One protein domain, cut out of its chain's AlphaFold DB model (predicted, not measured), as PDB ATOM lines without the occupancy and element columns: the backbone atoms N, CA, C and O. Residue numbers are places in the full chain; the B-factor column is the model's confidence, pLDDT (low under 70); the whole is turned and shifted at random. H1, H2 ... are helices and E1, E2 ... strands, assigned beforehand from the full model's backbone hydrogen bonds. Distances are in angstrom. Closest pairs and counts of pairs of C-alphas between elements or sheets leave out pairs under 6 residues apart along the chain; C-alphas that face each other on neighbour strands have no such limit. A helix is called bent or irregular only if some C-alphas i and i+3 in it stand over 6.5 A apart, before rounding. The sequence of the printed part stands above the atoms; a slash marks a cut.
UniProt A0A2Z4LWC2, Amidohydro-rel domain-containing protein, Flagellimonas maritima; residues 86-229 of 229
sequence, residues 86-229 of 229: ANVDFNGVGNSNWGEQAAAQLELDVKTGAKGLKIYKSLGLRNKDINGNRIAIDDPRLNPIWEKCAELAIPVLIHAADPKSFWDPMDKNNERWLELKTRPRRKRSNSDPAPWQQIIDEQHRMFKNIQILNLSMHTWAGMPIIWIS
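This is residues 86 to 229 of the 229 residues of the protein "Amidohydro-rel domain-containing protein" of Flagellimonas maritima (UniProt A0A2Z4LWC2). A small twisted sheet of four strands, E1, E2, E3 and E4, is joined at one end of the domain by two helices side by side, H1 and H2, while H4 runs past the sheet nearby. The far end of the longest axis is made by long loops round the short helix H3, well away from the sheet. The printed part has 144 residues with four named helices and four named strands, in the order H1 E1 H2 E2 H3 H4 E3 E4; the sheet, in the order E1 E2 E3 E4, is mixed. The class is mixed, helices and strands, though under half of the residues are in named elements. The whole is compact, with a radius of gyration of the C-alphas of 16.1 A and spans of 50 by 34 by 26 A.

In the sheet, E1, residues 117 to 119, and E2, residues 156 to 159, are parallel neighbours, with N 157 and O 117 2.8 A apart. E2 and E3, residues 214 to 220, are parallel too, with N 215 and O 156 at 2.8 A. E3 and E4, residues 223 to 228, form an antiparallel hairpin, with N 225 and O 218 at 2.9 A. Residues 86 to 87 pair in parallel with residues 117 to 118 of E1. H2, residues 140 to 151, only grazes the sheet with its residues 145 to 150, and H4, residues 196 to 209, only grazes it with its residues 200 to 207. H2 and H4 are near each other, with 8 pairs of C-alphas within 10 A. H1, residues 98 to 112, is not on the sheet; it touches H2, the closest C-alphas being those of Ala 103 and Ile 145, 4.6 A apart, at a shallow tilt of 25 degrees, the same way. H3, residues 177 to 182, is apart from H4 and from E3. E1, H2, E2 and E2, H3, H4, E3 are strand-helix-strand units, two parallel neighbour strands with one or more helices between, each with a right-handed crossover. In H1, H3 and H4 every O i to N i+4 pair is within hydrogen-bond range; in H2 6 of 8 are.

H1, 21.1 A long, begins at C-alpha 98 (45.588, 78.072, -40.901). H2 is 17.4 A long and irregular, with C-alphas 141 and 144 7.2 A apart. H3 begins at C-alpha 177 (82.875, 92.103, -39.924). H4 is 20.6 A long, E3 17.8 A and E4 15.6 A, ending at C-alpha 228 (66.679, 75.184, -59.756).

The C-alphas farthest apart, those of Lys 111 and Lys 172, are 51.1 A apart. The printed part has no cut. The links E1 to H2, E2 to H3 and H3 to H4 are long, with 20, 17 and 13 residues. Mean pLDDT of the printed part is 88.1, but residues 211 to 229 are under 70.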
ATOM      1  N   ALA A  86      53.247  86.253 -55.165       98.62
ATOM      2  CA  ALA A  86      52.528  86.316 -53.902       98.62
ATOM      3  C   ALA A  86      53.476  86.067 -52.717       98.62
ATOM      4  O   ALA A  86      54.584  85.538 -52.869       98.62
ATOM      5  N   ASN A  87      53.036  86.434 -51.519       98.25
ATOM      6  CA  ASN A  87      53.681  86.125 -50.252       98.25
ATOM      7  C   ASN A  87      52.656  85.517 -49.288       98.25
ATOM      8  O   ASN A  87      51.476  85.852 -49.333       98.25
ATOM      9  N   VAL A  88      53.124  84.664 -48.380       97.50
ATOM     10  CA  VAL A  88      52.291  84.076 -47.321       97.50
ATOM     11  C   VAL A  88      52.280  84.993 -46.100       97.50
ATOM     12  O   VAL A  88      53.336  85.471 -45.675       97.50
ATOM     13  N   ASP A  89      51.099  85.197 -45.514       95.50
ATOM     14  CA  ASP A  89      50.983  85.740 -44.162       95.50
ATOM     15  C   ASP A  89      51.118  84.606 -43.137       95.50
ATOM     16  O   ASP A  89      50.262  83.731 -43.033       95.50
ATOM     17  N   PHE A  90      52.215  84.619 -42.380       97.12
ATOM     18  CA  PHE A  90      52.487  83.637 -41.327       97.12
ATOM     19  C   PHE A  90      51.828  83.984 -39.984       97.12
ATOM     20  O   PHE A  90      52.023  83.264 -39.003       97.12
ATOM     21  N   ASN A  91      51.070  85.079 -39.897       94.19
ATOM     22  CA  ASN A  91      50.277  85.367 -38.711       94.19
ATOM     23  C   ASN A  91      49.233  84.264 -38.501       94.19
ATOM     24  O   ASN A  91      48.524  83.871 -39.425       94.19
ATOM     25  N   GLY A  92      49.130  83.768 -37.268       94.56
ATOM     26  CA  GLY A  92      48.153  82.739 -36.918       94.56
ATOM     27  C   GLY A  92      48.589  81.300 -37.196       94.56
ATOM     28  O   GLY A  92      47.787  80.398 -36.965       94.56
ATOM     29  N   VAL A  93      49.836  81.046 -37.618       98.06
ATOM     30  CA  VAL A  93      50.379  79.676 -37.646       98.06
ATOM     31  C   VAL A  93      50.177  79.026 -36.275       98.06
ATOM     32  O   VAL A  93      50.587  79.576 -35.254       98.06
ATOM     33  N   GLY A  94      49.533  77.859 -36.259       96.56
ATOM     34  CA  GLY A  94      49.121  77.147 -35.045       96.56
ATOM     35  C   GLY A  94      47.634  77.271 -34.704       96.56
ATOM     36  O   GLY A  94      47.145  76.453 -33.930       96.56
ATOM     37  N   ASN A  95      46.898  78.206 -35.313       97.56
ATOM     38  CA  ASN A  95      45.436  78.168 -35.308       97.56
ATOM     39  C   ASN A  95      44.927  76.972 -36.123       97.56
ATOM     40  O   ASN A  95      45.594  76.508 -37.056       97.56
ATOM     41  N   SER A  96      43.720  76.503 -35.804       96.06
ATOM     42  CA  SER A  96      43.046  75.492 -36.615       96.06
ATOM     43  C   SER A  96      42.836  75.999 -38.042       96.06
ATOM     44  O   SER A  96      42.464  77.150 -38.267       96.06
ATOM     45  N   ASN A  97      43.076  75.118 -39.009       95.88
ATOM     46  CA  ASN A  97      42.878  75.346 -40.440       95.88
ATOM     47  C   ASN A  97      43.724  76.478 -41.064       95.88
ATOM     48  O   ASN A  97      43.417  76.933 -42.167       95.88
ATOM     49  N   TRP A  98      44.762  76.976 -40.376       98.25
ATOM     50  CA  TRP A  98      45.588  78.072 -40.901       98.25
ATOM     51  C   TRP A  98      46.243  77.705 -42.241       98.25
ATOM     52  O   TRP A  98      46.250  78.521 -43.161       98.25
ATOM     53  N   GLY A  99      46.771  76.482 -42.366       97.81
ATOM     54  CA  GLY A  99      47.480  76.049 -43.572       97.81
ATOM     55  C   GLY A  99      46.554  76.014 -44.787       97.81
ATOM     56  O   GLY A  99      46.887  76.541 -45.846       97.81
ATOM     57  N   GLU A 100      45.352  75.477 -44.607       98.19
ATOM     58  CA  GLU A 100      44.295  75.400 -45.613       98.19
ATOM     59  C   GLU A 100      43.817  76.797 -46.027       98.19
ATOM     60  O   GLU A 100      43.628  77.062 -47.214       98.19
ATOM     61  N   GLN A 101      43.672  77.719 -45.072       98.44
ATOM     62  CA  GLN A 101      43.320  79.113 -45.356       98.44
ATOM     63  C   GLN A 101      44.425  79.838 -46.134       98.44
ATOM     64  O   GLN A 101      44.132  80.544 -47.101       98.44
ATOM     65  N   ALA A 102      45.692  79.643 -45.758       98.44
ATOM     66  CA  ALA A 102      46.832  80.220 -46.464       98.44
ATOM     67  C   ALA A 102      46.943  79.675 -47.900       98.44
ATOM     68  O   ALA A 102      47.159  80.447 -48.837       98.44
ATOM     69  N   ALA A 103      46.728  78.372 -48.090       98.38
ATOM     70  CA  ALA A 103      46.687  77.738 -49.405       98.38
ATOM     71  C   ALA A 103      45.524  78.263 -50.266       98.38
ATOM     72  O   ALA A 103      45.726  78.608 -51.431       98.38
ATOM     73  N   ALA A 104      44.323  78.400 -49.695       98.56
ATOM     74  CA  ALA A 104      43.171  78.964 -50.396       98.56
ATOM     75  C   ALA A 104      43.407  80.428 -50.809       98.56
ATOM     76  O   ALA A 104      43.066  80.822 -51.924       98.56
ATOM     77  N   GLN A 105      44.038  81.233 -49.948       98.69
ATOM     78  CA  GLN A 105      44.409  82.605 -50.295       98.69
ATOM     79  C   GLN A 105      45.436  82.642 -51.436       98.69
ATOM     80  O   GLN A 105      45.263  83.418 -52.376       98.69
ATOM     81  N   LEU A 106      46.457  81.780 -51.399       98.69
ATOM     82  CA  LEU A 106      47.438  81.662 -52.482       98.69
ATOM     83  C   LEU A 106      46.773  81.281 -53.811       98.69
ATOM     84  O   LEU A 106      47.095  81.856 -54.850       98.69
ATOM     85  N   GLU A 107      45.818  80.354 -53.790       98.69
ATOM     86  CA  GLU A 107      45.054  79.981 -54.980       98.69
ATOM     87  C   GLU A 107      44.307  81.179 -55.582       98.69
ATOM     88  O   GLU A 107      44.348  81.393 -56.796       98.69
ATOM     89  N   LEU A 108      43.662  81.999 -54.746       98.62
ATOM     90  CA  LEU A 108      42.996  83.228 -55.191       98.62
ATOM     91  C   LEU A 108      43.986  84.252 -55.760       98.62
ATOM     92  O   LEU A 108      43.694  84.907 -56.766       98.62
ATOM     93  N   ASP A 109      45.157  84.386 -55.146       98.75
ATOM     94  CA  ASP A 109      46.214  85.298 -55.584       98.75
ATOM     95  C   ASP A 109      46.765  84.901 -56.963       98.75
ATOM     96  O   ASP A 109      46.905  85.750 -57.851       98.75
ATOM     97  N   VAL A 110      46.990  83.604 -57.189       98.50
ATOM     98  CA  VAL A 110      47.407  83.056 -58.490       98.50
ATOM     99  C   VAL A 110      46.308  83.225 -59.535       98.50
ATOM    100  O   VAL A 110      46.583  83.731 -60.625       98.50
ATOM    101  N   LYS A 111      45.048  82.904 -59.198       98.31
ATOM    102  CA  LYS A 111      43.892  83.133 -60.086       98.31
ATOM    103  C   LYS A 111      43.756  84.599 -60.496       98.31
ATOM    104  O   LYS A 111      43.332  84.878 -61.614       98.31
ATOM    105  N   THR A 112      44.134  85.530 -59.622       97.25
ATOM    106  CA  THR A 112      44.075  86.967 -59.926       97.25
ATOM    107  C   THR A 112      45.253  87.453 -60.777       97.25
ATOM    108  O   THR A 112      45.155  88.499 -61.417       97.25
ATOM    109  N   GLY A 113      46.360  86.708 -60.830       98.06
ATOM    110  CA  GLY A 113      47.470  86.997 -61.738       98.06
ATOM    111  C   GLY A 113      48.868  86.854 -61.148       98.06
ATOM    112  O   GLY A 113      49.828  87.040 -61.898       98.06
ATOM    113  N   ALA A 114      49.022  86.514 -59.861       98.38
ATOM    114  CA  ALA A 114      50.341  86.170 -59.330       98.38
ATOM    115  C   ALA A 114      50.925  84.968 -60.090       98.38
ATOM    116  O   ALA A 114      50.207  84.034 -60.449       98.38
ATOM    117  N   LYS A 115      52.234  84.988 -60.354       97.25
ATOM    118  CA  LYS A 115      52.913  83.962 -61.175       97.25
ATOM    119  C   LYS A 115      53.918  83.112 -60.405       97.25
ATOM    120  O   LYS A 115      54.711  82.407 -61.013       97.25
ATOM    121  N   GLY A 116      53.911  83.205 -59.084       96.62
ATOM    122  CA  GLY A 116      54.846  82.500 -58.222       96.62
ATOM    123  C   GLY A 116      54.645  82.874 -56.767       96.62
ATOM    124  O   GLY A 116      53.881  83.790 -56.448       96.62
ATOM    125  N   LEU A 117      55.351  82.172 -55.892       97.50
ATOM    126  CA  LEU A 117      55.351  82.415 -54.456       97.50
ATOM    127  C   LEU A 117      56.755  82.805 -54.002       97.50
ATOM    128  O   LEU A 117      57.726  82.114 -54.298       97.50
ATOM    129  N   LYS A 118      56.874  83.896 -53.246       96.88
ATOM    130  CA  LYS A 118      58.101  84.256 -52.534       96.88
ATOM    131  C   LYS A 118      57.949  83.985 -51.041       96.88
ATOM    132  O   LYS A 118      57.052  84.524 -50.393       96.88
ATOM    133  N   ILE A 119      58.930  83.277 -50.493       96.31
ATOM    134  CA  ILE A 119      59.143  83.076 -49.061       96.31
ATOM    135  C   ILE A 119      60.379  83.867 -48.622       96.31
ATOM    136  O   ILE A 119      61.474  83.738 -49.182       96.31
ATOM    137  N   TYR A 120      60.204  84.732 -47.626       95.56
ATOM    138  CA  TYR A 120      61.293  85.509 -47.038       95.56
ATOM    139  C   TYR A 120      62.028  84.706 -45.970       95.56
ATOM    140  O   TYR A 120      61.429  83.894 -45.273       95.56
ATOM    141  N   LYS A 121      63.290  85.074 -45.725       93.31
ATOM    142  CA  LYS A 121      64.105  84.534 -44.625       93.31
ATOM    143  C   LYS A 121      63.535  84.763 -43.232       93.31
ATOM    144  O   LYS A 121      64.098  84.287 -42.260       93.31
ATOM    145  N   SER A 122      62.485  85.574 -43.095       95.00
ATOM    146  CA  SER A 122      61.778  85.680 -41.824       95.00
ATOM    147  C   SER A 122      61.173  84.330 -41.435       95.00
ATOM    148  O   SER A 122      61.195  84.007 -40.248       95.00
ATOM    149  N   LEU A 123      60.742  83.511 -42.402       96.81
ATOM    150  CA  LEU A 123      60.465  82.102 -42.154       96.81
ATOM    151  C   LEU A 123      61.780  81.399 -41.811       96.81
ATOM    152  O   LEU A 123      62.789  81.578 -42.491       96.81
ATOM    153  N   GLY A 124      61.788  80.648 -40.717       95.06
ATOM    154  CA  GLY A 124      62.998  80.035 -40.192       95.06
ATOM    155  C   GLY A 124      63.866  80.957 -39.331       95.06
ATOM    156  O   GLY A 124      64.690  80.429 -38.585       95.06
ATOM    157  N   LEU A 125      63.676  82.292 -39.357       95.25
ATOM    158  CA  LEU A 125      64.428  83.223 -38.497       95.25
ATOM    159  C   LEU A 125      63.598  83.985 -37.454       95.25
ATOM    160  O   LEU A 125      64.042  84.159 -36.326       95.25
ATOM    161  N   ARG A 126      62.449  84.544 -37.837       94.62
ATOM    162  CA  ARG A 126      61.722  85.550 -37.036       94.62
ATOM    163  C   ARG A 126      60.234  85.286 -36.907       94.62
ATOM    164  O   ARG A 126      59.652  85.718 -35.917       94.62
ATOM    165  N   ASN A 127      59.618  84.646 -37.900       97.44
ATOM    166  CA  ASN A 127      58.211  84.294 -37.816       97.44
ATOM    167  C   ASN A 127      58.016  83.300 -36.669       97.44
ATOM    168  O   ASN A 127      58.771  82.333 -36.523       97.44
ATOM    169  N   LYS A 128      57.020  83.597 -35.840       97.94
ATOM    170  CA  LYS A 128      56.649  82.805 -34.679       97.94
ATOM    171  C   LYS A 128      55.206  82.362 -34.812       97.94
ATOM    172  O   LYS A 128      54.394  83.094 -35.375       97.94
ATOM    173  N   ASP A 129      54.920  81.176 -34.305       98.19
ATOM    174  CA  ASP A 129      53.562  80.675 -34.194       98.19
ATOM    175  C   ASP A 129      52.813  81.373 -33.047       98.19
ATOM    176  O   ASP A 129      53.377  82.194 -32.314       98.19
ATOM    177  N   ILE A 130      51.531  81.048 -32.885       98.12
ATOM    178  CA  ILE A 130      50.676  81.622 -31.833       98.12
ATOM    179  C   ILE A 130      51.183  81.367 -30.404       98.12
ATOM    180  O   ILE A 130      50.787  82.077 -29.484       98.12
ATOM    181  N   ASN A 131      52.078  80.394 -30.213       97.69
ATOM    182  CA  ASN A 131      52.683  80.068 -28.924       97.69
ATOM    183  C   ASN A 131      54.041  80.766 -28.727       97.69
ATOM    184  O   ASN A 131      54.711  80.558 -27.718       97.69
ATOM    185  N   GLY A 132      54.471  81.593 -29.686       97.06
ATOM    186  CA  GLY A 132      55.747  82.300 -29.643       97.06
ATOM    187  C   GLY A 132      56.951  81.460 -30.082       97.06
ATOM    188  O   GLY A 132      58.087  81.940 -29.965       97.06
ATOM    189  N   ASN A 133      56.731  80.253 -30.614       97.31
ATOM    190  CA  ASN A 133      57.793  79.371 -31.094       97.31
ATOM    191  C   ASN A 133      58.208  79.748 -32.512       97.31
ATOM    192  O   ASN A 133      57.367  80.078 -33.344       97.31
ATOM    193  N   ARG A 134      59.507  79.667 -32.814       97.31
ATOM    194  CA  ARG A 134      60.027  79.863 -34.175       97.31
ATOM    195  C   ARG A 134      59.379  78.857 -35.129       97.31
ATOM    196  O   ARG A 134      59.405  77.659 -34.861       97.31
ATOM    197  N   ILE A 135      58.883  79.340 -36.262       98.25
ATOM    198  CA  ILE A 135      58.355  78.480 -37.324       98.25
ATOM    199  C   ILE A 135      59.530  77.980 -38.170       98.25
ATOM    200  O   ILE A 135      60.251  78.787 -38.770       98.25
ATOM    201  N   ALA A 136      59.735  76.663 -38.177       97.38
ATOM    202  CA  ALA A 136      60.742  75.994 -38.997       97.38
ATOM    203  C   ALA A 136      60.370  76.046 -40.486       97.38
ATOM    204  O   ALA A 136      59.194  76.153 -40.832       97.38
ATOM    205  N   ILE A 137      61.359  75.982 -41.383       96.06
ATOM    206  CA  ILE A 137      61.079  76.014 -42.834       96.06
ATOM    207  C   ILE A 137      60.340  74.744 -43.293       96.06
ATOM    208  O   ILE A 137      59.531  74.804 -44.215       96.06
ATOM    209  N   ASP A 138      60.587  73.616 -42.632       95.56
ATOM    210  CA  ASP A 138      59.942  72.318 -42.853       95.56
ATOM    211  C   ASP A 138      58.794  72.035 -41.871       95.56
ATOM    212  O   ASP A 138      58.428  70.879 -41.663       95.56
ATOM    213  N   ASP A 139      58.227  73.070 -41.244       97.12
ATOM    214  CA  ASP A 139      57.085  72.900 -40.350       97.12
ATOM    215  C   ASP A 139      55.896  72.283 -41.120       97.12
ATOM    216  O   ASP A 139      55.473  72.846 -42.135       97.12
ATOM    217  N   PRO A 140      55.326  71.150 -40.663       95.56
ATOM    218  CA  PRO A 140      54.296  70.424 -41.408       95.56
ATOM    219  C   PRO A 140      53.013  71.238 -41.602       95.56
ATOM    220  O   PRO A 140      52.252  70.974 -42.531       95.56
ATOM    221  N   ARG A 141      52.778  72.267 -40.776       97.12
ATOM    222  CA  ARG A 141      51.640  73.185 -40.938       97.12
ATOM    223  C   ARG A 141      51.735  74.006 -42.228       97.12
ATOM    224  O   ARG A 141      50.730  74.565 -42.654       97.12
ATOM    225  N   LEU A 142      52.916  74.085 -42.847       96.50
ATOM    226  CA  LEU A 142      53.147  74.762 -44.124       96.50
ATOM    227  C   LEU A 142      52.832  73.877 -45.340       96.50
ATOM    228  O   LEU A 142      52.703  74.409 -46.440       96.50
ATOM    229  N   ASN A 143      52.681  72.557 -45.162       94.31
ATOM    230  CA  ASN A 143      52.470  71.605 -46.259       94.31
ATOM    231  C   ASN A 143      51.331  71.988 -47.216       94.31
ATOM    232  O   ASN A 143      51.574  71.943 -48.423       94.31
ATOM    233  N   PRO A 144      50.158  72.465 -46.747       96.44
ATOM    234  CA  PRO A 144      49.081  72.850 -47.658       96.44
ATOM    235  C   PRO A 144      49.483  73.937 -48.668       96.44
ATOM    236  O   PRO A 144      49.004  73.947 -49.800       96.44
ATOM    237  N   ILE A 145      50.388  74.850 -48.292       96.56
ATOM    238  CA  ILE A 145      50.894  75.900 -49.191       96.56
ATOM    239  C   ILE A 145      51.745  75.271 -50.293       96.56
ATOM    240  O   ILE A 145      51.599  75.612 -51.466       96.56
ATOM    241  N   TRP A 146      52.628  74.345 -49.923       94.25
ATOM    242  CA  TRP A 146      53.532  73.677 -50.853       94.25
ATOM    243  C   TRP A 146      52.799  72.765 -51.831       94.25
ATOM    244  O   TRP A 146      53.066  72.803 -53.032       94.25
ATOM    245  N   GLU A 147      51.837  71.995 -51.326       93.81
ATOM    246  CA  GLU A 147      50.944  71.164 -52.133       93.81
ATOM    247  C   GLU A 147      50.161  72.026 -53.124       93.81
ATOM    248  O   GLU A 147      50.100  71.706 -54.311       93.81
ATOM    249  N   LYS A 148      49.654  73.183 -52.680       95.75
ATOM    250  CA  LYS A 148      48.959  74.120 -53.564       95.75
ATOM    251  C   LYS A 148      49.884  74.733 -54.618       95.75
ATOM    252  O   LYS A 148      49.464  74.901 -55.760       95.75
ATOM    253  N   CYS A 149      51.143  75.036 -54.292       94.81
ATOM    254  CA  CYS A 149      52.126  75.457 -55.298       94.81
ATOM    255  C   CYS A 149      52.342  74.387 -56.378       94.81
ATOM    256  O   CYS A 149      52.428  74.738 -57.556       94.81
ATOM    257  N   ALA A 150      52.401  73.110 -55.984       91.50
ATOM    258  CA  ALA A 150      52.525  71.979 -56.904       91.50
ATOM    259  C   ALA A 150      51.297  71.835 -57.800       91.50
ATOM    260  O   ALA A 150      51.432  71.771 -59.020       91.50
ATOM    261  N   GLU A 151      50.104  71.864 -57.206       93.81
ATOM    262  CA  GLU A 151      48.827  71.786 -57.916       93.81
ATOM    263  C   GLU A 151      48.674  72.910 -58.952       93.81
ATOM    264  O   GLU A 151      48.245  72.672 -60.079       93.81
ATOM    265  N   LEU A 152      49.065  74.136 -58.591       94.88
ATOM    266  CA  LEU A 152      48.982  75.309 -59.465       94.88
ATOM    267  C   LEU A 152      50.147  75.419 -60.460       94.88
ATOM    268  O   LEU A 152      50.144  76.333 -61.285       94.88
ATOM    269  N   ALA A 153      51.140  74.526 -60.374       92.44
ATOM    270  CA  ALA A 153      52.360  74.536 -61.179       92.44
ATOM    271  C   ALA A 153      53.084  75.901 -61.182       92.44
ATOM    272  O   ALA A 153      53.580  76.357 -62.215       92.44
ATOM    273  N   ILE A 154      53.142  76.567 -60.022       93.50
ATOM    274  CA  ILE A 154      53.830  77.856 -59.872       93.50
ATOM    275  C   ILE A 154      55.225  77.690 -59.250       93.50
ATOM    276  O   ILE A 154      55.410  76.860 -58.358       93.50
ATOM    277  N   PRO A 155      56.218  78.500 -59.660       93.44
ATOM    278  CA  PRO A 155      57.535  78.491 -59.038       93.44
ATOM    279  C   PRO A 155      57.490  79.046 -57.611       93.44
ATOM    280  O   PRO A 155      56.802  80.037 -57.327       93.44
ATOM    281  N   VAL A 156      58.306  78.463 -56.734       92.75
ATOM    282  CA  VAL A 156      58.539  78.974 -55.378       92.75
ATOM    283  C   VAL A 156      59.955  79.507 -55.279       92.75
ATOM    284  O   VAL A 156      60.924  78.784 -55.494       92.75
ATOM    285  N   LEU A 157      60.087  80.779 -54.908       93.12
ATOM    286  CA  LEU A 157      61.362  81.378 -54.563       93.12
ATOM    287  C   LEU A 157      61.479  81.493 -53.046       93.12
ATOM    288  O   LEU A 157      60.744  82.257 -52.421       93.12
ATOM    289  N   ILE A 158      62.444  80.807 -52.438       91.94
ATOM    290  CA  ILE A 158      62.662  80.847 -50.986       91.94
ATOM    291  C   ILE A 158      64.043  81.404 -50.643       91.94
ATOM    292  O   ILE A 158      65.063  81.012 -51.203       91.94
ATOM    293  N   HIS A 159      64.072  82.351 -49.709       91.44
ATOM    294  CA  HIS A 159      65.303  82.830 -49.086       91.44
ATOM    295  C   HIS A 159      65.392  82.209 -47.693       91.44
ATOM    296  O   HIS A 159      64.557  82.528 -46.852       91.44
ATOM    297  N   ALA A 160      66.386  81.356 -47.449       92.06
ATOM    298  CA  ALA A 160      66.650  80.778 -46.135       92.06
ATOM    299  C   ALA A 160      67.912  81.385 -45.510       92.06
ATOM    300  O   ALA A 160      68.925  81.564 -46.183       92.06
ATOM    301  N   ALA A 161      67.831  81.659 -44.207       92.25
ATOM    302  CA  ALA A 161      68.916  82.184 -43.383       92.25
ATOM    303  C   ALA A 161      69.491  83.557 -43.813       92.25
ATOM    304  O   ALA A 161      69.047  84.222 -44.748       92.25
ATOM    305  N   ASP A 162      70.451  84.019 -43.016       92.12
ATOM    306  CA  ASP A 162      71.395  85.087 -43.344       92.12
ATOM    307  C   ASP A 162      72.735  84.432 -43.794       92.12
ATOM    308  O   ASP A 162      72.888  83.212 -43.636       92.12
ATOM    309  N   PRO A 163      73.724  85.183 -44.323       91.25
ATOM    310  CA  PRO A 163      75.048  84.632 -44.627       91.25
ATOM    311  C   PRO A 163      75.650  83.870 -43.439       91.25
ATOM    312  O   PRO A 163      75.560  84.334 -42.298       91.25
ATOM    313  N   LYS A 164      76.319  82.738 -43.696       93.00
ATOM    314  CA  LYS A 164      76.921  81.904 -42.639       93.00
ATOM    315  C   LYS A 164      77.862  82.700 -41.724       93.00
ATOM    316  O   LYS A 164      77.821  82.515 -40.510       93.00
ATOM    317  N   SER A 165      78.608  83.652 -42.282       93.25
ATOM    318  CA  SER A 165      79.525  84.546 -41.565       93.25
ATOM    319  C   SER A 165      78.850  85.351 -40.439       93.25
ATOM    320  O   SER A 165      79.526  85.873 -39.554       93.25
ATOM    321  N   PHE A 166      77.513  85.448 -40.411       94.88
ATOM    322  CA  PHE A 166      76.779  86.065 -39.300       94.88
ATOM    323  C   PHE A 166      76.721  85.171 -38.053       94.88
ATOM    324  O   PHE A 166      76.508  85.691 -36.957       94.88
ATOM    325  N   TRP A 167      76.939  83.858 -38.176       96.00
ATOM    326  CA  TRP A 167      77.081  82.918 -37.056       96.00
ATOM    327  C   TRP A 167      78.528  82.813 -36.569       96.00
ATOM    328  O   TRP A 167      78.742  82.611 -35.375       96.00
ATOM    329  N   ASP A 168      79.504  83.051 -37.440       94.56
ATOM    330  CA  ASP A 168      80.927  82.950 -37.108       94.56
ATOM    331  C   ASP A 168      81.387  84.083 -36.150       94.56
ATOM    332  O   ASP A 168      80.676  85.088 -35.983       94.56
ATOM    333  N   PRO A 169      82.543  83.946 -35.466       94.56
ATOM    334  CA  PRO A 169      83.104  85.007 -34.627       94.56
ATOM    335  C   PRO A 169      83.289  86.321 -35.396       94.56
ATOM    336  O   PRO A 169      83.631  86.326 -36.576       94.56
ATOM    337  N   MET A 170      83.056  87.459 -34.738       92.94
ATOM    338  CA  MET A 170      83.237  88.782 -35.348       92.94
ATOM    339  C   MET A 170      84.683  89.261 -35.146       92.94
ATOM    340  O   MET A 170      84.942  90.152 -34.339       92.94
ATOM    341  N   ASP A 171      85.622  88.646 -35.863       89.81
ATOM    342  CA  ASP A 171      87.056  88.950 -35.809       89.81
ATOM    343  C   ASP A 171      87.609  89.429 -37.168       89.81
ATOM    344  O   ASP A 171      86.858  89.664 -38.115       89.81
ATOM    345  N   LYS A 172      88.936  89.598 -37.257       88.19
ATOM    346  CA  LYS A 172      89.639  90.076 -38.463       88.19
ATOM    347  C   LYS A 172      89.525  89.146 -39.681       88.19
ATOM    348  O   LYS A 172      89.870  89.570 -40.777       88.19
ATOM    349  N   ASN A 173      89.081  87.903 -39.493       90.25
ATOM    350  CA  ASN A 173      88.913  86.913 -40.556       90.25
ATOM    351  C   ASN A 173      87.454  86.826 -41.040       90.25
ATOM    352  O   ASN A 173      87.174  86.134 -42.017       90.25
ATOM    353  N   ASN A 174      86.514  87.510 -40.379       87.19
ATOM    354  CA  ASN A 174      85.117  87.524 -40.789       87.19
ATOM    355  C   ASN A 174      84.900  88.523 -41.935       87.19
ATOM    356  O   ASN A 174      84.903  89.736 -41.730       87.19
ATOM    357  N   GLU A 175      84.634  88.017 -43.141       89.31
ATOM    358  CA  GLU A 175      84.332  88.830 -44.335       89.31
ATOM    359  C   GLU A 175      83.146  89.799 -44.153       89.31
ATOM    360  O   GLU A 175      83.046  90.813 -44.844       89.31
ATOM    361  N   ARG A 176      82.247  89.523 -43.201       91.00
ATOM    362  CA  ARG A 176      81.089  90.361 -42.860       91.00
ATOM    363  C   ARG A 176      81.325  91.244 -41.644       91.00
ATOM    364  O   ARG A 176      80.378  91.883 -41.191       91.00
ATOM    365  N   TRP A 177      82.553  91.329 -41.126       91.75
ATOM    366  CA  TRP A 177      82.875  92.103 -39.924       91.75
ATOM    367  C   TRP A 177      82.338  93.536 -39.986       91.75
ATOM    368  O   TRP A 177      81.647  93.968 -39.066       91.75
ATOM    369  N   LEU A 178      82.582  94.258 -41.087       88.25
ATOM    370  CA  LEU A 178      82.140  95.651 -41.224       88.25
ATOM    371  C   LEU A 178      80.608  95.763 -41.261       88.25
ATOM    372  O   LEU A 178      80.016  96.662 -40.655       88.25
ATOM    373  N   GLU A 179      79.953  94.828 -41.942       91.56
ATOM    374  CA  GLU A 179      78.497  94.754 -42.003       91.56
ATOM    375  C   GLU A 179      77.897  94.481 -40.617       91.56
ATOM    376  O   GLU A 179      76.944  95.142 -40.213       91.56
ATOM    377  N   LEU A 180      78.481  93.558 -39.854       92.50
ATOM    378  CA  LEU A 180      78.068  93.256 -38.484       92.50
ATOM    379  C   LEU A 180      78.379  94.414 -37.527       92.50
ATOM    380  O   LEU A 180      77.576  94.697 -36.642       92.50
ATOM    381  N   LYS A 181      79.480  95.142 -37.730       91.38
ATOM    382  CA  LYS A 181      79.835  96.314 -36.921       91.38
ATOM    383  C   LYS A 181      78.844  97.464 -37.113       91.38
ATOM    384  O   LYS A 181      78.441  98.087 -36.135       91.38
ATOM    385  N   THR A 182      78.433  97.720 -38.353       93.25
ATOM    386  CA  THR A 182      77.474  98.786 -38.709       93.25
ATOM    387  C   THR A 182      76.013  98.362 -38.526       93.25
ATOM    388  O   THR A 182      75.134  99.205 -38.350       93.25
ATOM    389  N   ARG A 183      75.722  97.053 -38.539       93.62
ATOM    390  CA  ARG A 183      74.380  96.476 -38.360       93.62
ATOM    391  C   ARG A 183      74.408  95.341 -37.324       93.62
ATOM    392  O   ARG A 183      74.099  94.200 -37.672       93.62
ATOM    393  N   PRO A 184      74.672  95.626 -36.035       92.88
ATOM    394  CA  PRO A 184      74.919  94.600 -35.009       92.88
ATOM    395  C   PRO A 184      73.766  93.611 -34.810       92.88
ATOM    396  O   PRO A 184      73.996  92.436 -34.548       92.88
ATOM    397  N   ARG A 185      72.518  94.035 -35.063       92.94
ATOM    398  CA  ARG A 185      71.321  93.166 -35.042       92.94
ATOM    399  C   ARG A 185      71.331  92.046 -36.101       92.94
ATOM    400  O   ARG A 185      70.415  91.219 -36.137       92.94
ATOM    401  N   ARG A 186      72.304  92.037 -37.017       93.00
ATOM    402  CA  ARG A 186      72.508  90.964 -37.998       93.00
ATOM    403  C   ARG A 186      73.320  89.794 -37.445       93.00
ATOM    404  O   ARG A 186      73.184  88.713 -38.003       93.00
ATOM    405  N   LYS A 187      74.091  89.967 -36.363       95.38
ATOM    406  CA  LYS A 187      74.810  88.852 -35.728       95.38
ATOM    407  C   LYS A 187      73.809  87.790 -35.266       95.38
ATOM    408  O   LYS A 187      72.708  88.114 -34.824       95.38
ATOM    409  N   ARG A 188      74.205  86.529 -35.406       95.81
ATOM    410  CA  ARG A 188      73.441  85.342 -35.017       95.81
ATOM    411  C   ARG A 188      74.284  84.431 -34.137       95.81
ATOM    412  O   ARG A 188      75.507  84.592 -34.050       95.81
ATOM    413  N   SER A 189      73.632  83.470 -33.503       94.94
ATOM    414  CA  SER A 189      74.281  82.407 -32.734       94.94
ATOM    415  C   SER A 189      73.546  81.083 -32.936       94.94
ATOM    416  O   SER A 189      72.496  81.037 -33.573       94.94
ATOM    417  N   ASN A 190      74.068  79.997 -32.367       95.50
ATOM    418  CA  ASN A 190      73.404  78.693 -32.435       95.50
ATOM    419  C   ASN A 190      72.070  78.637 -31.670       95.50
ATOM    420  O   ASN A 190      71.313  77.696 -31.865       95.50
ATOM    421  N   SER A 191      71.759  79.634 -30.841       94.25
ATOM    422  CA  SER A 191      70.483  79.761 -30.128       94.25
ATOM    423  C   SER A 191      69.680  81.004 -30.530       94.25
ATOM    424  O   SER A 191      68.598  81.226 -29.995       94.25
ATOM    425  N   ASP A 192      70.181  81.808 -31.474       91.88
ATOM    426  CA  ASP A 192      69.503  83.004 -31.980       91.88
ATOM    427  C   ASP A 192      69.534  83.043 -33.516       91.88
ATOM    428  O   ASP A 192      70.538  83.471 -34.104       91.88
ATOM    429  N   PRO A 193      68.450  82.621 -34.191       92.75
ATOM    430  CA  PRO A 193      67.277  81.911 -33.656       92.75
ATOM    431  C   PRO A 193      67.458  80.384 -33.627       92.75
ATOM    432  O   PRO A 193      66.687  79.681 -32.983       92.75
ATOM    433  N   ALA A 194      68.444  79.876 -34.365       96.69
ATOM    434  CA  ALA A 194      68.807  78.472 -34.493       96.69
ATOM    435  C   ALA A 194      70.220  78.387 -35.106       96.69
ATOM    436  O   ALA A 194      70.700  79.379 -35.677       96.69
ATOM    437  N   PRO A 195      70.900  77.229 -35.052       97.25
ATOM    438  CA  PRO A 195      72.137  77.017 -35.791       97.25
ATOM    439  C   PRO A 195      71.917  77.218 -37.293       97.25
ATOM    440  O   PRO A 195      70.896  76.800 -37.839       97.25
ATOM    441  N   TRP A 196      72.897  77.807 -37.982       96.12
ATOM    442  CA  TRP A 196      72.811  78.034 -39.429       96.12
ATOM    443  C   TRP A 196      72.499  76.744 -40.198       96.12
ATOM    444  O   TRP A 196      71.585  76.722 -41.018       96.12
ATOM    445  N   GLN A 197      73.211  75.657 -39.871       96.06
ATOM    446  CA  GLN A 197      73.037  74.364 -40.532       96.06
ATOM    447  C   GLN A 197      71.621  73.817 -40.350       96.06
ATOM    448  O   GLN A 197      71.055  73.289 -41.297       96.06
ATOM    449  N   GLN A 198      71.014  74.021 -39.175       97.50
ATOM    450  CA  GLN A 198      69.645  73.586 -38.928       97.50
ATOM    451  C   GLN A 198      68.671  74.251 -39.910       97.50
ATOM    452  O   GLN A 198      67.877  73.557 -40.531       97.50
ATOM    453  N   ILE A 199      68.765  75.571 -40.106       96.50
ATOM    454  CA  ILE A 199      67.868  76.319 -41.007       96.50
ATOM    455  C   ILE A 199      68.032  75.855 -42.463       96.50
ATOM    456  O   ILE A 199      67.050  75.730 -43.193       96.50
ATOM    457  N   ILE A 200      69.266  75.582 -42.888       94.56
ATOM    458  CA  ILE A 200      69.543  75.065 -44.233       94.56
ATOM    459  C   ILE A 200      69.016  73.635 -44.396       94.56
ATOM    460  O   ILE A 200      68.395  73.322 -45.410       94.56
ATOM    461  N   ASP A 201      69.181  72.782 -43.387       95.25
ATOM    462  CA  ASP A 201      68.667  71.414 -43.426       95.25
ATOM    463  C   ASP A 201      67.132  71.373 -43.438       95.25
ATOM    464  O   ASP A 201      66.561  70.526 -44.122       95.25
ATOM    465  N   GLU A 202      66.457  72.287 -42.729       95.56
ATOM    466  CA  GLU A 202      64.999  72.473 -42.815       95.56
ATOM    467  C   GLU A 202      64.582  72.790 -44.257       95.56
ATOM    468  O   GLU A 202      63.695  72.142 -44.810       95.56
ATOM    469  N   GLN A 203      65.274  73.722 -44.919       92.56
ATOM    470  CA  GLN A 203      65.003  74.032 -46.322       92.56
ATOM    471  C   GLN A 203      65.217  72.812 -47.234       92.56
ATOM    472  O   GLN A 203      64.376  72.513 -48.082       92.56
ATOM    473  N   HIS A 204      66.316  72.078 -47.059       91.56
ATOM    474  CA  HIS A 204      66.603  70.899 -47.873       91.56
ATOM    475  C   HIS A 204      65.604  69.759 -47.646       91.56
ATOM    476  O   HIS A 204      65.253  69.063 -48.598       91.56
ATOM    477  N   ARG A 205      65.137  69.542 -46.409       93.19
ATOM    478  CA  ARG A 205      64.080  68.559 -46.124       93.19
ATOM    479  C   ARG A 205      62.766  68.958 -46.780       93.19
ATOM    480  O   ARG A 205      62.129  68.099 -47.379       93.19
ATOM    481  N   MET A 206      62.418  70.243 -46.741       89.19
ATOM    482  CA  MET A 206      61.266  70.771 -47.468       89.19
ATOM    483  C   MET A 206      61.375  70.448 -48.969       89.19
ATOM    484  O   MET A 206      60.497  69.775 -49.499       89.19
ATOM    485  N   PHE A 207      62.495  70.763 -49.629       87.62
ATOM    486  CA  PHE A 207      62.681  70.442 -51.055       87.62
ATOM    487  C   PHE A 207      62.578  68.951 -51.384       87.62
ATOM    488  O   PHE A 207      62.051  68.591 -52.430       87.62
ATOM    489  N   LYS A 208      63.062  68.068 -50.505       86.56
ATOM    490  CA  LYS A 208      62.963  66.614 -50.717       86.56
ATOM    491  C   LYS A 208      61.528  66.096 -50.665       86.56
ATOM    492  O   LYS A 208      61.242  65.070 -51.273       86.56
ATOM    493  N   ASN A 209      60.659  66.774 -49.924       78.44
ATOM    494  CA  ASN A 209      59.306  66.308 -49.647       78.44
ATOM    495  C   ASN A 209      58.262  66.869 -50.623       78.44
ATOM    496  O   ASN A 209      57.114  66.437 -50.571       78.44
ATOM    497  N   ILE A 210      58.625  67.819 -51.494       74.88
ATOM    498  CA  ILE A 210      57.680  68.503 -52.386       74.88
ATOM    499  C   ILE A 210      58.216  68.498 -53.817       74.88
ATOM    500  O   ILE A 210      59.309  68.985 -54.093       74.88
ATOM    501  N   GLN A 211      57.405  68.005 -54.751       65.81
ATOM    502  CA  GLN A 211      57.731  67.986 -56.174       65.81
ATOM    503  C   GLN A 211      57.255  69.285 -56.851       65.81
ATOM    504  O   GLN A 211      56.205  69.324 -57.486       65.81
ATOM    505  N   ILE A 212      58.021  70.366 -56.678       65.88
ATOM    506  CA  ILE A 212      57.787  71.688 -57.291       65.88
ATOM    507  C   ILE A 212      59.065  72.240 -57.915       65.88
ATOM    508  O   ILE A 212      60.161  71.948 -57.444       65.88
ATOM    509  N   LEU A 213      58.913  73.103 -58.926       60.72
ATOM    510  CA  LEU A 213      60.018  73.910 -59.439       60.72
ATOM    511  C   LEU A 213      60.421  74.942 -58.373       60.72
ATOM    512  O   LEU A 213      59.733  75.951 -58.175       60.72
ATOM    513  N   ASN A 214      61.536  74.696 -57.687       58.94
ATOM    514  CA  ASN A 214      62.060  75.609 -56.671       58.94
ATOM    515  C   ASN A 214      63.155  76.504 -57.242       58.94
ATOM    516  O   ASN A 214      63.998  76.055 -58.008       58.94
ATOM    517  N   LEU A 215      63.173  77.759 -56.799       57.06
ATOM    518  CA  LEU A 215      64.274  78.703 -56.952       57.06
ATOM    519  C   LEU A 215      64.773  79.077 -55.551       57.06
ATOM    520  O   LEU A 215      64.233  79.965 -54.893       57.06
ATOM    521  N   SER A 216      65.794  78.397 -55.038       56.25
ATOM    522  CA  SER A 216      66.345  78.747 -53.717       56.25
ATOM    523  C   SER A 216      67.402  79.823 -53.843       56.25
ATOM    524  O   SER A 216      68.304  79.647 -54.646       56.25
ATOM    525  N   MET A 217      67.349  80.887 -53.039       53.22
ATOM    526  CA  MET A 217      68.379  81.929 -53.025       53.22
ATOM    527  C   MET A 217      69.180  81.901 -51.734       53.22
ATOM    528  O   MET A 217      68.669  82.246 -50.667       53.22
ATOM    529  N   HIS A 218      70.458  81.550 -51.863       54.75
ATOM    530  CA  HIS A 218      71.431  81.607 -50.779       54.75
ATOM    531  C   HIS A 218      72.401  82.754 -51.004       54.75
ATOM    532  O   HIS A 218      72.909  82.938 -52.107       54.75
ATOM    533  N   THR A 219      72.703  83.496 -49.944       44.28
ATOM    534  CA  THR A 219      73.782  84.487 -49.953       44.28
ATOM    535  C   THR A 219      75.075  83.828 -49.483       44.28
ATOM    536  O   THR A 219      75.555  84.073 -48.379       44.28
ATOM    537  N   TRP A 220      75.656  82.970 -50.322       34.06
ATOM    538  CA  TRP A 220      77.062  82.602 -50.157       34.06
ATOM    539  C   TRP A 220      77.885  83.760 -50.742       34.06
ATOM    540  O   TRP A 220      77.713  84.120 -51.902       34.06
ATOM    541  N   ALA A 221      78.671  84.444 -49.908       29.78
ATOM    542  CA  ALA A 221      79.500  85.594 -50.294       29.78
ATOM    543  C   ALA A 221      78.771  86.830 -50.887       29.78
ATOM    544  O   ALA A 221      79.409  87.758 -51.370       29.78
ATOM    545  N   GLY A 222      77.442  86.946 -50.760       31.34
ATOM    546  CA  GLY A 222      76.701  88.151 -51.180       31.34
ATOM    547  C   GLY A 222      76.256  88.151 -52.639       31.34
ATOM    548  O   GLY A 222      75.666  89.131 -53.083       31.34
ATOM    549  N   MET A 223      76.462  87.042 -53.346       25.09
ATOM    550  CA  MET A 223      75.778  86.756 -54.599       25.09
ATOM    551  C   MET A 223      74.625  85.796 -54.314       25.09
ATOM    552  O   MET A 223      74.810  84.831 -53.568       25.09
ATOM    553  N   PRO A 224      73.425  86.036 -54.858       36.38
ATOM    554  CA  PRO A 224      72.367  85.060 -54.755       36.38
ATOM    555  C   PRO A 224      72.675  83.851 -55.639       36.38
ATOM    556  O   PRO A 224      72.726  83.971 -56.861       36.38
ATOM    557  N   ILE A 225      72.857  82.680 -55.037       33.41
ATOM    558  CA  ILE A 225      72.894  81.415 -55.776       33.41
ATOM    559  C   ILE A 225      71.456  80.932 -55.892       33.41
ATOM    560  O   ILE A 225      70.856  80.647 -54.857       33.41
ATOM    561  N   ILE A 226      70.929  80.879 -57.119       42.31
ATOM    562  CA  ILE A 226      69.621  80.306 -57.447       42.31
ATOM    563  C   ILE A 226      69.803  78.810 -57.715       42.31
ATOM    564  O   ILE A 226      70.420  78.443 -58.713       42.31
ATOM    565  N   TRP A 227      69.270  77.950 -56.850       33.22
ATOM    566  CA  TRP A 227      69.130  76.524 -57.158       33.22
ATOM    567  C   TRP A 227      67.793  76.288 -57.840       33.22
ATOM    568  O   TRP A 227      66.767  76.584 -57.232       33.22
ATOM    569  N   ILE A 228      67.832  75.774 -59.071       35.91
ATOM    570  CA  ILE A 228      66.679  75.184 -59.756       35.91
ATOM    571  C   ILE A 228      66.704  73.690 -59.424       35.91
ATOM    572  O   ILE A 228      67.640  73.010 -59.844       35.91
ATOM    573  N   SER A 229      65.750  73.202 -58.628       37.53
ATOM    574  CA  SER A 229      65.534  71.760 -58.406       37.53
ATOM    575  C   SER A 229      64.327  71.281 -59.190       37.53
ATOM    576  O   SER A 229      63.300  71.995 -59.085       37.53
TER     577      SER A 229